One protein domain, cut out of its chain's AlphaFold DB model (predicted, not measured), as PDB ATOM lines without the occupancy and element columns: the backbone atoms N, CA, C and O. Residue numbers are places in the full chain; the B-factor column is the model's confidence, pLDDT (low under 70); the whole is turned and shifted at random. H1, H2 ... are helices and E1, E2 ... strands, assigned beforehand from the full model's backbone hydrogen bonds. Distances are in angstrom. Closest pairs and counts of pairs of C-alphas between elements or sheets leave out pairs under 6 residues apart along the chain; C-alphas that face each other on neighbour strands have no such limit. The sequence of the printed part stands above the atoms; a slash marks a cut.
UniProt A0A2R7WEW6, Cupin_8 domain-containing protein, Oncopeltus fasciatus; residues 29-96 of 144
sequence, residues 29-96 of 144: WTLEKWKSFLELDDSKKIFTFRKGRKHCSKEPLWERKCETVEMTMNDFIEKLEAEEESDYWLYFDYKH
ATOM      1  N   TRP A  29      37.458  35.398 -38.357       93.19
ATOM      2  CA  TRP A  29      36.595  34.491 -37.601       93.19
ATOM      3  C   TRP A  29      36.836  33.035 -37.983       93.19
ATOM      4  O   TRP A  29      36.804  32.661 -39.155       93.19
ATOM      5  N   THR A  30      36.999  32.196 -36.962       91.25
ATOM      6  CA  THR A  30      36.988  30.744 -37.125       91.25
ATOM      7  C   THR A  30      35.570  30.246 -37.389       91.25
ATOM      8  O   THR A  30      34.586  30.963 -37.163       91.25
ATOM      9  N   LEU A  31      35.452  28.992 -37.831       84.62
ATOM     10  CA  LEU A  31      34.151  28.361 -38.017       84.62
ATOM     11  C   LEU A  31      33.354  28.351 -36.706       84.62
ATOM     12  O   LEU A  31      32.177  28.683 -36.716       84.62
ATOM     13  N   GLU A  32      33.990  28.072 -35.569       88.81
ATOM     14  CA  GLU A  32      33.351  28.076 -34.247       88.81
ATOM     15  C   GLU A  32      32.776  29.450 -33.902       88.81
ATOM     16  O   GLU A  32      31.654  29.542 -33.410       88.81
ATOM     17  N   LYS A  33      33.501  30.531 -34.209       90.81
ATOM     18  CA  LYS A  33      33.005  31.891 -33.967       90.81
ATOM     19  C   LYS A  33      31.804  32.219 -34.854       90.81
ATOM     20  O   LYS A  33      30.844  32.825 -34.380       90.81
ATOM     21  N   TRP A  34      31.828  31.771 -36.110       89.62
ATOM     22  CA  TRP A  34      30.664  31.838 -36.990       89.62
ATOM     23  C   TRP A  34      29.483  31.041 -36.444       89.62
ATOM     24  O   TRP A  34      28.373  31.564 -36.438       89.62
ATOM     25  N   LYS A  35      29.701  29.831 -35.919       86.69
ATOM     26  CA  LYS A  35      28.634  29.050 -35.283       86.69
ATOM     27  C   LYS A  35      28.041  29.780 -34.096       86.69
ATOM     28  O   LYS A  35      26.844  29.985 -34.089       86.69
ATOM     29  N   SER A  36      28.848  30.267 -33.158       88.31
ATOM     30  CA  SER A  36      28.327  31.004 -31.998       88.31
ATOM     31  C   SER A  36      27.553  32.270 -32.390       88.31
ATOM     32  O   SER A  36      26.647  32.699 -31.676       88.31
ATOM     33  N   PHE A  37      27.892  32.890 -33.524       89.00
ATOM     34  CA  PHE A  37      27.118  34.002 -34.076       89.00
ATOM     35  C   PHE A  37      25.785  33.545 -34.692       89.00
ATOM     36  O   PHE A  37      24.752  34.173 -34.446       89.00
ATOM     37  N   LEU A  38      25.825  32.482 -35.502       86.75
ATOM     38  CA  LEU A  38      24.687  31.943 -36.250       86.75
ATOM     39  C   LEU A  38      23.731  31.121 -35.387       86.75
ATOM     40  O   LEU A  38      22.550  31.049 -35.709       86.75
ATOM     41  N   GLU A  39      24.210  30.535 -34.296       79.00
ATOM     42  CA  GLU A  39      23.398  29.973 -33.230       79.00
ATOM     43  C   GLU A  39      22.499  31.090 -32.721       79.00
ATOM     44  O   GLU A  39      22.940  32.100 -32.163       79.00
ATOM     45  N   LEU A  40      21.209  30.955 -32.980       67.62
ATOM     46  CA  LEU A  40      20.247  31.941 -32.537       67.62
ATOM     47  C   LEU A  40      19.784  31.600 -31.136       67.62
ATOM     48  O   LEU A  40      19.698  30.438 -30.755       67.62
ATOM     49  N   ASP A  41      19.434  32.649 -30.395       64.44
ATOM     50  CA  ASP A  41      18.944  32.547 -29.017       64.44
ATOM     51  C   ASP A  41      17.702  31.638 -28.912       64.44
ATOM     52  O   ASP A  41      17.365  31.152 -27.836       64.44
ATOM     53  N   ASP A  42      17.037  31.396 -30.046       70.81
ATOM     54  CA  ASP A  42      15.996  30.395 -30.218       70.81
ATOM     55  C   ASP A  42      16.499  29.258 -31.120       70.81
ATOM     56  O   ASP A  42      16.397  29.318 -32.349       70.81
ATOM     57  N   SER A  43      17.017  28.199 -30.494       73.38
ATOM     58  CA  SER A  43      17.483  26.985 -31.176       73.38
ATOM     59  C   SER A  43      16.378  26.239 -31.929       73.38
ATOM     60  O   SER A  43      16.675  25.327 -32.694       73.38
ATOM     61  N   LYS A  44      15.107  26.621 -31.745       82.69
ATOM     62  CA  LYS A  44      13.956  26.044 -32.449       82.69
ATOM     63  C   LYS A  44      13.471  26.912 -33.604       82.69
ATOM     64  O   LYS A  44      12.555  26.498 -34.315       82.69
ATOM     65  N   LYS A  45      14.048  28.102 -33.809       87.50
ATOM     66  CA  LYS A  45      13.654  28.968 -34.919       87.50
ATOM     67  C   LYS A  45      13.969  28.275 -36.244       87.50
ATOM     68  O   LYS A  45      15.104  27.881 -36.508       87.50
ATOM     69  N   ILE A  46      12.940  28.154 -37.074       91.69
ATOM     70  CA  ILE A  46      13.012  27.529 -38.392       91.69
ATOM     71  C   ILE A  46      13.350  28.581 -39.448       91.69
ATOM     72  O   ILE A  46      12.803  29.687 -39.449       91.69
ATOM     73  N   PHE A  47      14.259  28.217 -40.346       92.38
ATOM     74  CA  PHE A  47      14.711  29.017 -41.475       92.38
ATOM     75  C   PHE A  47      14.433  28.285 -42.773       92.38
ATOM     76  O   PHE A  47      14.546  27.063 -42.852       92.38
ATOM     77  N   THR A  48      14.125  29.057 -43.808       94.94
ATOM     78  CA  THR A  48      13.985  28.551 -45.169       94.94
ATOM     79  C   THR A  48      15.308  28.695 -45.911       94.94
ATOM     80  O   THR A  48      15.856  29.797 -46.013       94.94
ATOM     81  N   PHE A  49      15.777  27.589 -46.475       95.81
ATOM     82  CA  PHE A  49      16.981  27.503 -47.292       95.81
ATOM     83  C   PHE A  49      16.601  27.085 -48.705       95.81
ATOM     84  O   PHE A  49      15.770  26.189 -48.885       95.81
ATOM     85  N   ARG A  50      17.237  27.681 -49.716       96.12
ATOM     86  CA  ARG A  50      17.175  27.132 -51.072       96.12
ATOM     87  C   ARG A  50      17.959  25.832 -51.121       96.12
ATOM     88  O   ARG A  50      19.015  25.711 -50.504       96.12
ATOM     89  N   LYS A  51      17.455  24.883 -51.896       95.38
ATOM     90  CA  LYS A  51      18.079  23.594 -52.151       95.38
ATOM     91  C   LYS A  51      18.131  23.342 -53.644       95.38
ATOM     92  O   LYS A  51      17.155  23.541 -54.369       95.38
ATOM     93  N   GLY A  52      19.274  22.851 -54.093       94.12
ATOM     94  CA  GLY A  52      19.463  22.459 -55.478       94.12
ATOM     95  C   GLY A  52      20.445  21.316 -55.605       94.12
ATOM     96  O   GLY A  52      21.204  21.026 -54.684       94.12
ATOM     97  N   ARG A  53      20.418  20.637 -56.750       92.38
ATOM     98  CA  ARG A  53      21.335  19.532 -57.029       92.38
ATOM     99  C   ARG A  53      22.697  20.071 -57.479       92.38
ATOM    100  O   ARG A  53      22.766  21.031 -58.246       92.38
ATOM    101  N   LYS A  54      23.782  19.430 -57.046       90.94
ATOM    102  CA  LYS A  54      25.168  19.658 -57.483       90.94
ATOM    103  C   LYS A  54      25.394  19.013 -58.854       90.94
ATOM    104  O   LYS A  54      26.149  18.061 -59.003       90.94
ATOM    105  N   HIS A  55      24.685  19.501 -59.862       87.44
ATOM    106  CA  HIS A  55      24.720  18.955 -61.213       87.44
ATOM    107  C   HIS A  55      24.828  20.088 -62.234       87.44
ATOM    108  O   HIS A  55      24.147  21.104 -62.118       87.44
ATOM    109  N   CYS A  56      25.657  19.896 -63.260       86.06
ATOM    110  CA  CYS A  56      25.778  20.835 -64.368       86.06
ATOM    111  C   CYS A  56      24.708  20.540 -65.428       86.06
ATOM    112  O   CYS A  56      24.771  19.532 -66.128       86.06
ATOM    113  N   SER A  57      23.712  21.415 -65.546       87.69
ATOM    114  CA  SER A  57      22.655  21.339 -66.560       87.69
ATOM    115  C   SER A  57      22.820  22.400 -67.651       87.69
ATOM    116  O   SER A  57      23.547  23.375 -67.490       87.69
ATOM    117  N   LYS A  58      22.104  22.220 -68.773       90.81
ATOM    118  CA  LYS A  58      22.054  23.208 -69.868       90.81
ATOM    119  C   LYS A  58      21.404  24.530 -69.452       90.81
ATOM    120  O   LYS A  58      21.770  25.575 -69.971       90.81
ATOM    121  N   GLU A  59      20.436  24.472 -68.542       90.00
ATOM    122  CA  GLU A  59      19.844  25.651 -67.910       90.00
ATOM    123  C   GLU A  59      20.360  25.772 -66.475       90.00
ATOM    124  O   GLU A  59      20.466  24.740 -65.801       90.00
ATOM    125  N   PRO A  60      20.645  26.986 -65.972       90.31
ATOM    126  CA  PRO A  60      20.955  27.168 -64.562       90.31
ATOM    127  C   PRO A  60      19.716  26.878 -63.705       90.31
ATOM    128  O   PRO A  60      18.571  27.029 -64.153       90.31
ATOM    129  N   LEU A  61      19.938  26.493 -62.449       91.81
ATOM    130  CA  LEU A  61      18.846  26.364 -61.494       91.81
ATOM    131  C   LEU A  61      18.424  27.757 -61.014       91.81
ATOM    132  O   LEU A  61      18.962  28.289 -60.048       91.81
ATOM    133  N   TRP A  62      17.461  28.344 -61.723       90.88
ATOM    134  CA  TRP A  62      16.839  29.612 -61.345       90.88
ATOM    135  C   TRP A  62      16.249  29.549 -59.935       90.88
ATOM    136  O   TRP A  62      15.697  28.527 -59.532       90.88
ATOM    137  N   GLU A  63      16.286  30.664 -59.215       89.38
ATOM    138  CA  GLU A  63      15.804  30.811 -57.838       89.38
ATOM    139  C   GLU A  63      14.351  30.345 -57.716       89.38
ATOM    140  O   GLU A  63      14.024  29.535 -56.857       89.38
ATOM    141  N   ARG A  64      13.499  30.750 -58.667       88.94
ATOM    142  CA  ARG A  64      12.085  30.340 -58.754       88.94
ATOM    143  C   ARG A  64      11.855  28.851 -59.047       88.94
ATOM    144  O   ARG A  64      10.722  28.392 -58.976       88.94
ATOM    145  N   LYS A  65      12.893  28.134 -59.485       90.38
ATOM    146  CA  LYS A  65      12.878  26.687 -59.757       90.38
ATOM    147  C   LYS A  65      13.587  25.894 -58.648       90.38
ATOM    148  O   LYS A  65      13.592  24.669 -58.716       90.38
ATOM    149  N   CYS A  66      14.217  26.562 -57.675       92.19
ATOM    150  CA  CYS A  66      14.852  25.891 -56.545       92.19
ATOM    151  C   CYS A  66      13.788  25.303 -55.620       92.19
ATOM    152  O   CYS A  66      12.771  25.938 -55.343       92.19
ATOM    153  N   GLU A  67      14.066  24.116 -55.090       94.00
ATOM    154  CA  GLU A  67      13.337  23.626 -53.927       94.00
ATOM    155  C   GLU A  67      13.694  24.487 -52.715       94.00
ATOM    156  O   GLU A  67      14.778  25.075 -52.638       94.00
ATOM    157  N   THR A  68      12.801  24.521 -51.735       95.94
ATOM    158  CA  THR A  68      13.086  25.086 -50.421       95.94
ATOM    159  C   THR A  68      12.960  24.014 -49.360       95.94
ATOM    160  O   THR A  68      12.119  23.122 -49.459       95.94
ATOM    161  N   VAL A  69      13.784  24.120 -48.331       96.25
ATOM    162  CA  VAL A  69      13.734  23.252 -47.156       96.25
ATOM    163  C   VAL A  69      13.719  24.123 -45.915       96.25
ATOM    164  O   VAL A  69      14.360  25.174 -45.870       96.25
ATOM    165  N   GLU A  70      12.984  23.662 -44.917       96.75
ATOM    166  CA  GLU A  70      12.888  24.284 -43.610       96.75
ATOM    167  C   GLU A  70      13.713  23.484 -42.603       96.75
ATOM    168  O   GLU A  70      13.566  22.266 -42.506       96.75
ATOM    169  N   MET A  71      14.607  24.155 -41.881       94.62
ATOM    170  CA  MET A  71      15.389  23.550 -40.799       94.62
ATOM    171  C   MET A  71      15.860  24.613 -39.808       94.62
ATOM    172  O   MET A  71      15.737  25.813 -40.074       94.62
ATOM    173  N   THR A  72      16.395  24.197 -38.662       92.88
ATOM    174  CA  THR A  72      17.054  25.141 -37.753       92.88
ATOM    175  C   THR A  72      18.415  25.558 -38.317       92.88
ATOM    176  O   THR A  72      19.000  24.874 -39.159       92.88
ATOM    177  N   MET A  73      18.955  26.686 -37.848       91.00
ATOM    178  CA  MET A  73      20.318  27.081 -38.227       91.00
ATOM    179  C   MET A  73      21.361  26.067 -37.728       91.00
ATOM    180  O   MET A  73      22.364  25.847 -38.399       91.00
ATOM    181  N   ASN A  74      21.100  25.402 -36.600       89.56
ATOM    182  CA  ASN A  74      21.985  24.373 -36.058       89.56
ATOM    183  C   ASN A  74      22.045  23.152 -36.986       89.56
ATOM    184  O   ASN A  74      23.139  22.739 -37.355       89.56
ATOM    185  N   ASP A  75      20.894  22.661 -37.463       90.50
ATOM    186  CA  ASP A  75      20.848  21.557 -38.437       90.50
ATOM    187  C   ASP A  75      21.598  21.919 -39.732       90.50
ATOM    188  O   ASP A  75      22.261  21.082 -40.351       90.50
ATOM    189  N   PHE A  76      21.499  23.180 -40.165       91.75
ATOM    190  CA  PHE A  76      22.226  23.670 -41.334       91.75
ATOM    191  C   PHE A  76      23.743  23.691 -41.102       91.75
ATOM    192  O   PHE A  76      24.499  23.273 -41.980       91.75
ATOM    193  N   ILE A  77      24.191  24.149 -39.931       89.12
ATOM    194  CA  ILE A  77      25.607  24.166 -39.545       89.12
ATOM    195  C   ILE A  77      26.173  22.744 -39.499       89.12
ATOM    196  O   ILE A  77      27.241  22.509 -40.060       89.12
ATOM    197  N   GLU A  78      25.449  21.785 -38.917       88.25
ATOM    198  CA  GLU A  78      25.868  20.375 -38.897       88.25
ATOM    199  C   GLU A  78      26.083  19.834 -40.320       88.25
ATOM    200  O   GLU A  78      27.077  19.166 -40.600       88.25
ATOM    201  N   LYS A  79      25.201  20.195 -41.264       88.56
ATOM    202  CA  LYS A  79      25.347  19.838 -42.687       88.56
ATOM    203  C   LYS A  79      26.514  20.534 -43.378       88.56
ATOM    204  O   LYS A  79      27.065  19.989 -44.332       88.56
ATOM    205  N   LEU A  80      26.861  21.744 -42.945       84.75
ATOM    206  CA  LEU A  80      28.014  22.479 -43.458       84.75
ATOM    207  C   LEU A  80      29.325  21.803 -43.034       84.75
ATOM    208  O   LEU A  80      30.254  21.743 -43.833       84.75
ATOM    209  N   GLU A  81      29.372  21.256 -41.819       80.62
ATOM    210  CA  GLU A  81      30.542  20.569 -41.263       80.62
ATOM    211  C   GLU A  81      30.720  19.136 -41.715       80.62
ATOM    212  O   GLU A  81      31.850  18.698 -41.913       80.62
ATOM    213  N   ALA A  82      29.620  18.397 -41.855       79.94
ATOM    214  CA  ALA A  82      29.683  16.980 -42.174       79.94
ATOM    215  C   ALA A  82      30.380  16.705 -43.519       79.94
ATOM    216  O   ALA A  82      30.639  15.542 -43.823       79.94
ATOM    217  N   GLU A  83      30.614  17.746 -44.341       65.44
ATOM    218  CA  GLU A  83      31.006  17.662 -45.753       65.44
ATOM    219  C   GLU A  83      30.248  16.546 -46.475       65.44
ATOM    220  O   GLU A  83      30.768  15.923 -47.400       65.44
ATOM    221  N   GLU A  84      29.019  16.275 -46.014       61.84
ATOM    222  CA  GLU A  84      28.304  15.061 -46.361       61.84
ATOM    223  C   GLU A  84      28.236  15.034 -47.885       61.84
ATOM    224  O   GLU A  84      27.939  16.069 -48.509       61.84
ATOM    225  N   GLU A  85      28.564  13.889 -48.494       66.06
ATOM    226  CA  GLU A  85      28.421  13.681 -49.935       66.06
ATOM    227  C   GLU A  85      26.928  13.656 -50.287       66.06
ATOM    228  O   GLU A  85      26.325  12.653 -50.645       66.06
ATOM    229  N   SER A  86      26.296  14.811 -50.124       82.69
ATOM    230  CA  SER A  86      24.970  15.105 -50.584       82.69
ATOM    231  C   SER A  86      25.092  15.537 -52.030       82.69
ATOM    232  O   SER A  86      25.845  16.458 -52.367       82.69
ATOM    233  N   ASP A  87      24.255  14.940 -52.864       90.75
ATOM    234  CA  ASP A  87      23.958  15.417 -54.210       90.75
ATOM    235  C   ASP A  87      23.364  16.834 -54.209       90.75
ATOM    236  O   ASP A  87      23.197  17.418 -55.278       90.75
ATOM    237  N   TYR A  88      23.029  17.398 -53.043       92.75
ATOM    238  CA  TYR A  88      22.358  18.680 -52.907       92.75
ATOM    239  C   TYR A  88      23.205  19.712 -52.165       92.75
ATOM    240  O   TYR A  88      23.928  19.408 -51.217       92.75
ATOM    241  N   TRP A  89      23.094  20.961 -52.598       94.44
ATOM    242  CA  TRP A  89      23.558  22.128 -51.864       94.44
ATOM    243  C   TRP A  89      22.384  22.797 -51.148       94.44
ATOM    244  O   TRP A  89      21.229  22.660 -51.560       94.44
ATOM    245  N   LEU A  90      22.701  23.531 -50.086       95.56
ATOM    246  CA  LEU A  90      21.778  24.354 -49.312       95.56
ATOM    247  C   LEU A  90      22.296  25.788 -49.305       95.56
ATOM    248  O   LEU A  90      23.506  25.998 -49.209       95.56
ATOM    249  N   TYR A  91      21.396  26.762 -49.405       95.69
ATOM    250  CA  TYR A  91      21.776  28.164 -49.503       95.69
ATOM    251  C   TYR A  91      20.840  29.067 -48.692       95.69
ATOM    252  O   TYR A  91      19.626  29.079 -48.895       95.69
ATOM    253  N   PHE A  92      21.430  29.804 -47.753       95.06
ATOM    254  CA  PHE A  92      20.833  30.901 -47.003       95.06
ATOM    255  C   PHE A  92      21.316  32.218 -47.613       95.06
ATOM    256  O   PHE A  92      22.343  32.774 -47.221       95.06
ATOM    257  N   ASP A  93      20.622  32.667 -48.649       93.88
ATOM    258  CA  ASP A  93      21.051  33.754 -49.520       93.88
ATOM    259  C   ASP A  93      20.135  34.979 -49.461       93.88
ATOM    260  O   ASP A  93      18.963  34.884 -49.085       93.88
ATOM    261  N   TYR A  94      20.698  36.134 -49.833       91.75
ATOM    262  CA  TYR A  94      20.013  37.432 -49.886       91.75
ATOM    263  C   TYR A  94      19.329  37.820 -48.570       91.75
ATOM    264  O   TYR A  94      18.198  38.305 -48.547       91.75
ATOM    265  N   LYS A  95      20.008  37.587 -47.444       93.88
ATOM    266  CA  LYS A  95      19.456  37.882 -46.120       93.88
ATOM    267  C   LYS A  95      19.980  39.218 -45.627       93.88
ATOM    268  O   LYS A  95      21.174  39.352 -45.361       93.88
ATOM    269  N   HIS A  96      19.099  40.206 -45.499       94.81
ATOM    270  CA  HIS A  96      19.455  41.474 -44.871       94.81
ATOM    271  C   HIS A  96      19.807  41.241 -43.403       94.81
ATOM    272  O   HIS A  96      19.019  40.681 -42.636       94.81
TER     273      HIS A  96
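This is residues 29 to 96 of the 144 residues of the protein "Cupin_8 domain-containing protein" of Oncopeltus fasciatus (UniProt A0A2R7WEW6). A small, strongly twisted sheet of three strands has one short helix, H2, over one of its faces, and a second helix, H1, lies beyond the sheet, alongside H2 and running opposite to it. At the other end of the long axis from the link after H1, the long loop of residues 54 to 66, between E1 and E2, reaches away from the sheet. The printed part has 68 residues, with two named helices and three named strands in the order H1, E1, E2, H2, E3; the sheet's order is E2, E1, E3, all antiparallel, and the class is mixed, helices and strands. The whole is only just loose, close to compact, with a radius of gyration of the C-alphas of 13.4 A, and elongated, spanning 41 by 23 by 20 A.

H1, residues 31 to 38, is not on the sheet. E1, residues 46 to 53, is the sheet's inner strand. E2, residues 67 to 72, is an edge strand and forms a hairpin with E1, antiparallel at 140 degrees; N 49 and O 69 are 2.9 A apart, within hydrogen-bond range, as are N 51 and O 67 at 2.8 A. H2, residues 73 to 81, is on the sheet at a height over the sheet of 9.7 A. It lies over E1, and its line stands at 7 degrees to that of E1 on the local plane, along the strands. Its closest C-alphas to E1 are those of Met 73 and Phe 47, 6.8 A apart. H1 and H2 are close but not clearly touching, at a shallow tilt of 17 degrees, opposite ways; their closest C-alphas, those of Leu 38 and Met 73, are 6.8 A apart. E3, residues 88 to 96, is the other edge strand, antiparallel to E1 at 131 degrees, with N 50 and O 91 2.9 A apart, within hydrogen-bond range. H2 lies only just over E3, with 3 of its C-alphas falling on that strand. E2, H2 and E3 make a split strand-helix-strand unit, two strands of one sheet with a helix between them along the chain and E1 between them in the sheet, and its crossover is right-handed. H1 is apart from E2 and E3. In H1 and H2 every O i to N i+4 pair is within hydrogen-bond range.

H1 begins at C-alpha 31, (34.151, 28.361, -38.017), and is 10.3 A long from first to last C-alpha. E1 is 21.9 A long, E2 16.7 A and H2 12.5 A. E3, 24.3 A long, ends at C-alpha 96, (19.455, 41.474, -44.871).

The two C-alphas farthest apart, those of Asp 41 and Lys 58, are 42.0 A apart. The printed part has no cut. The link from E1 to E2 is long, with 13 residues; that from E2 to H2 is tight. The mean pLDDT of the printed part is 88.1, and residues 40 to 41 and 83 to 85 are under 70.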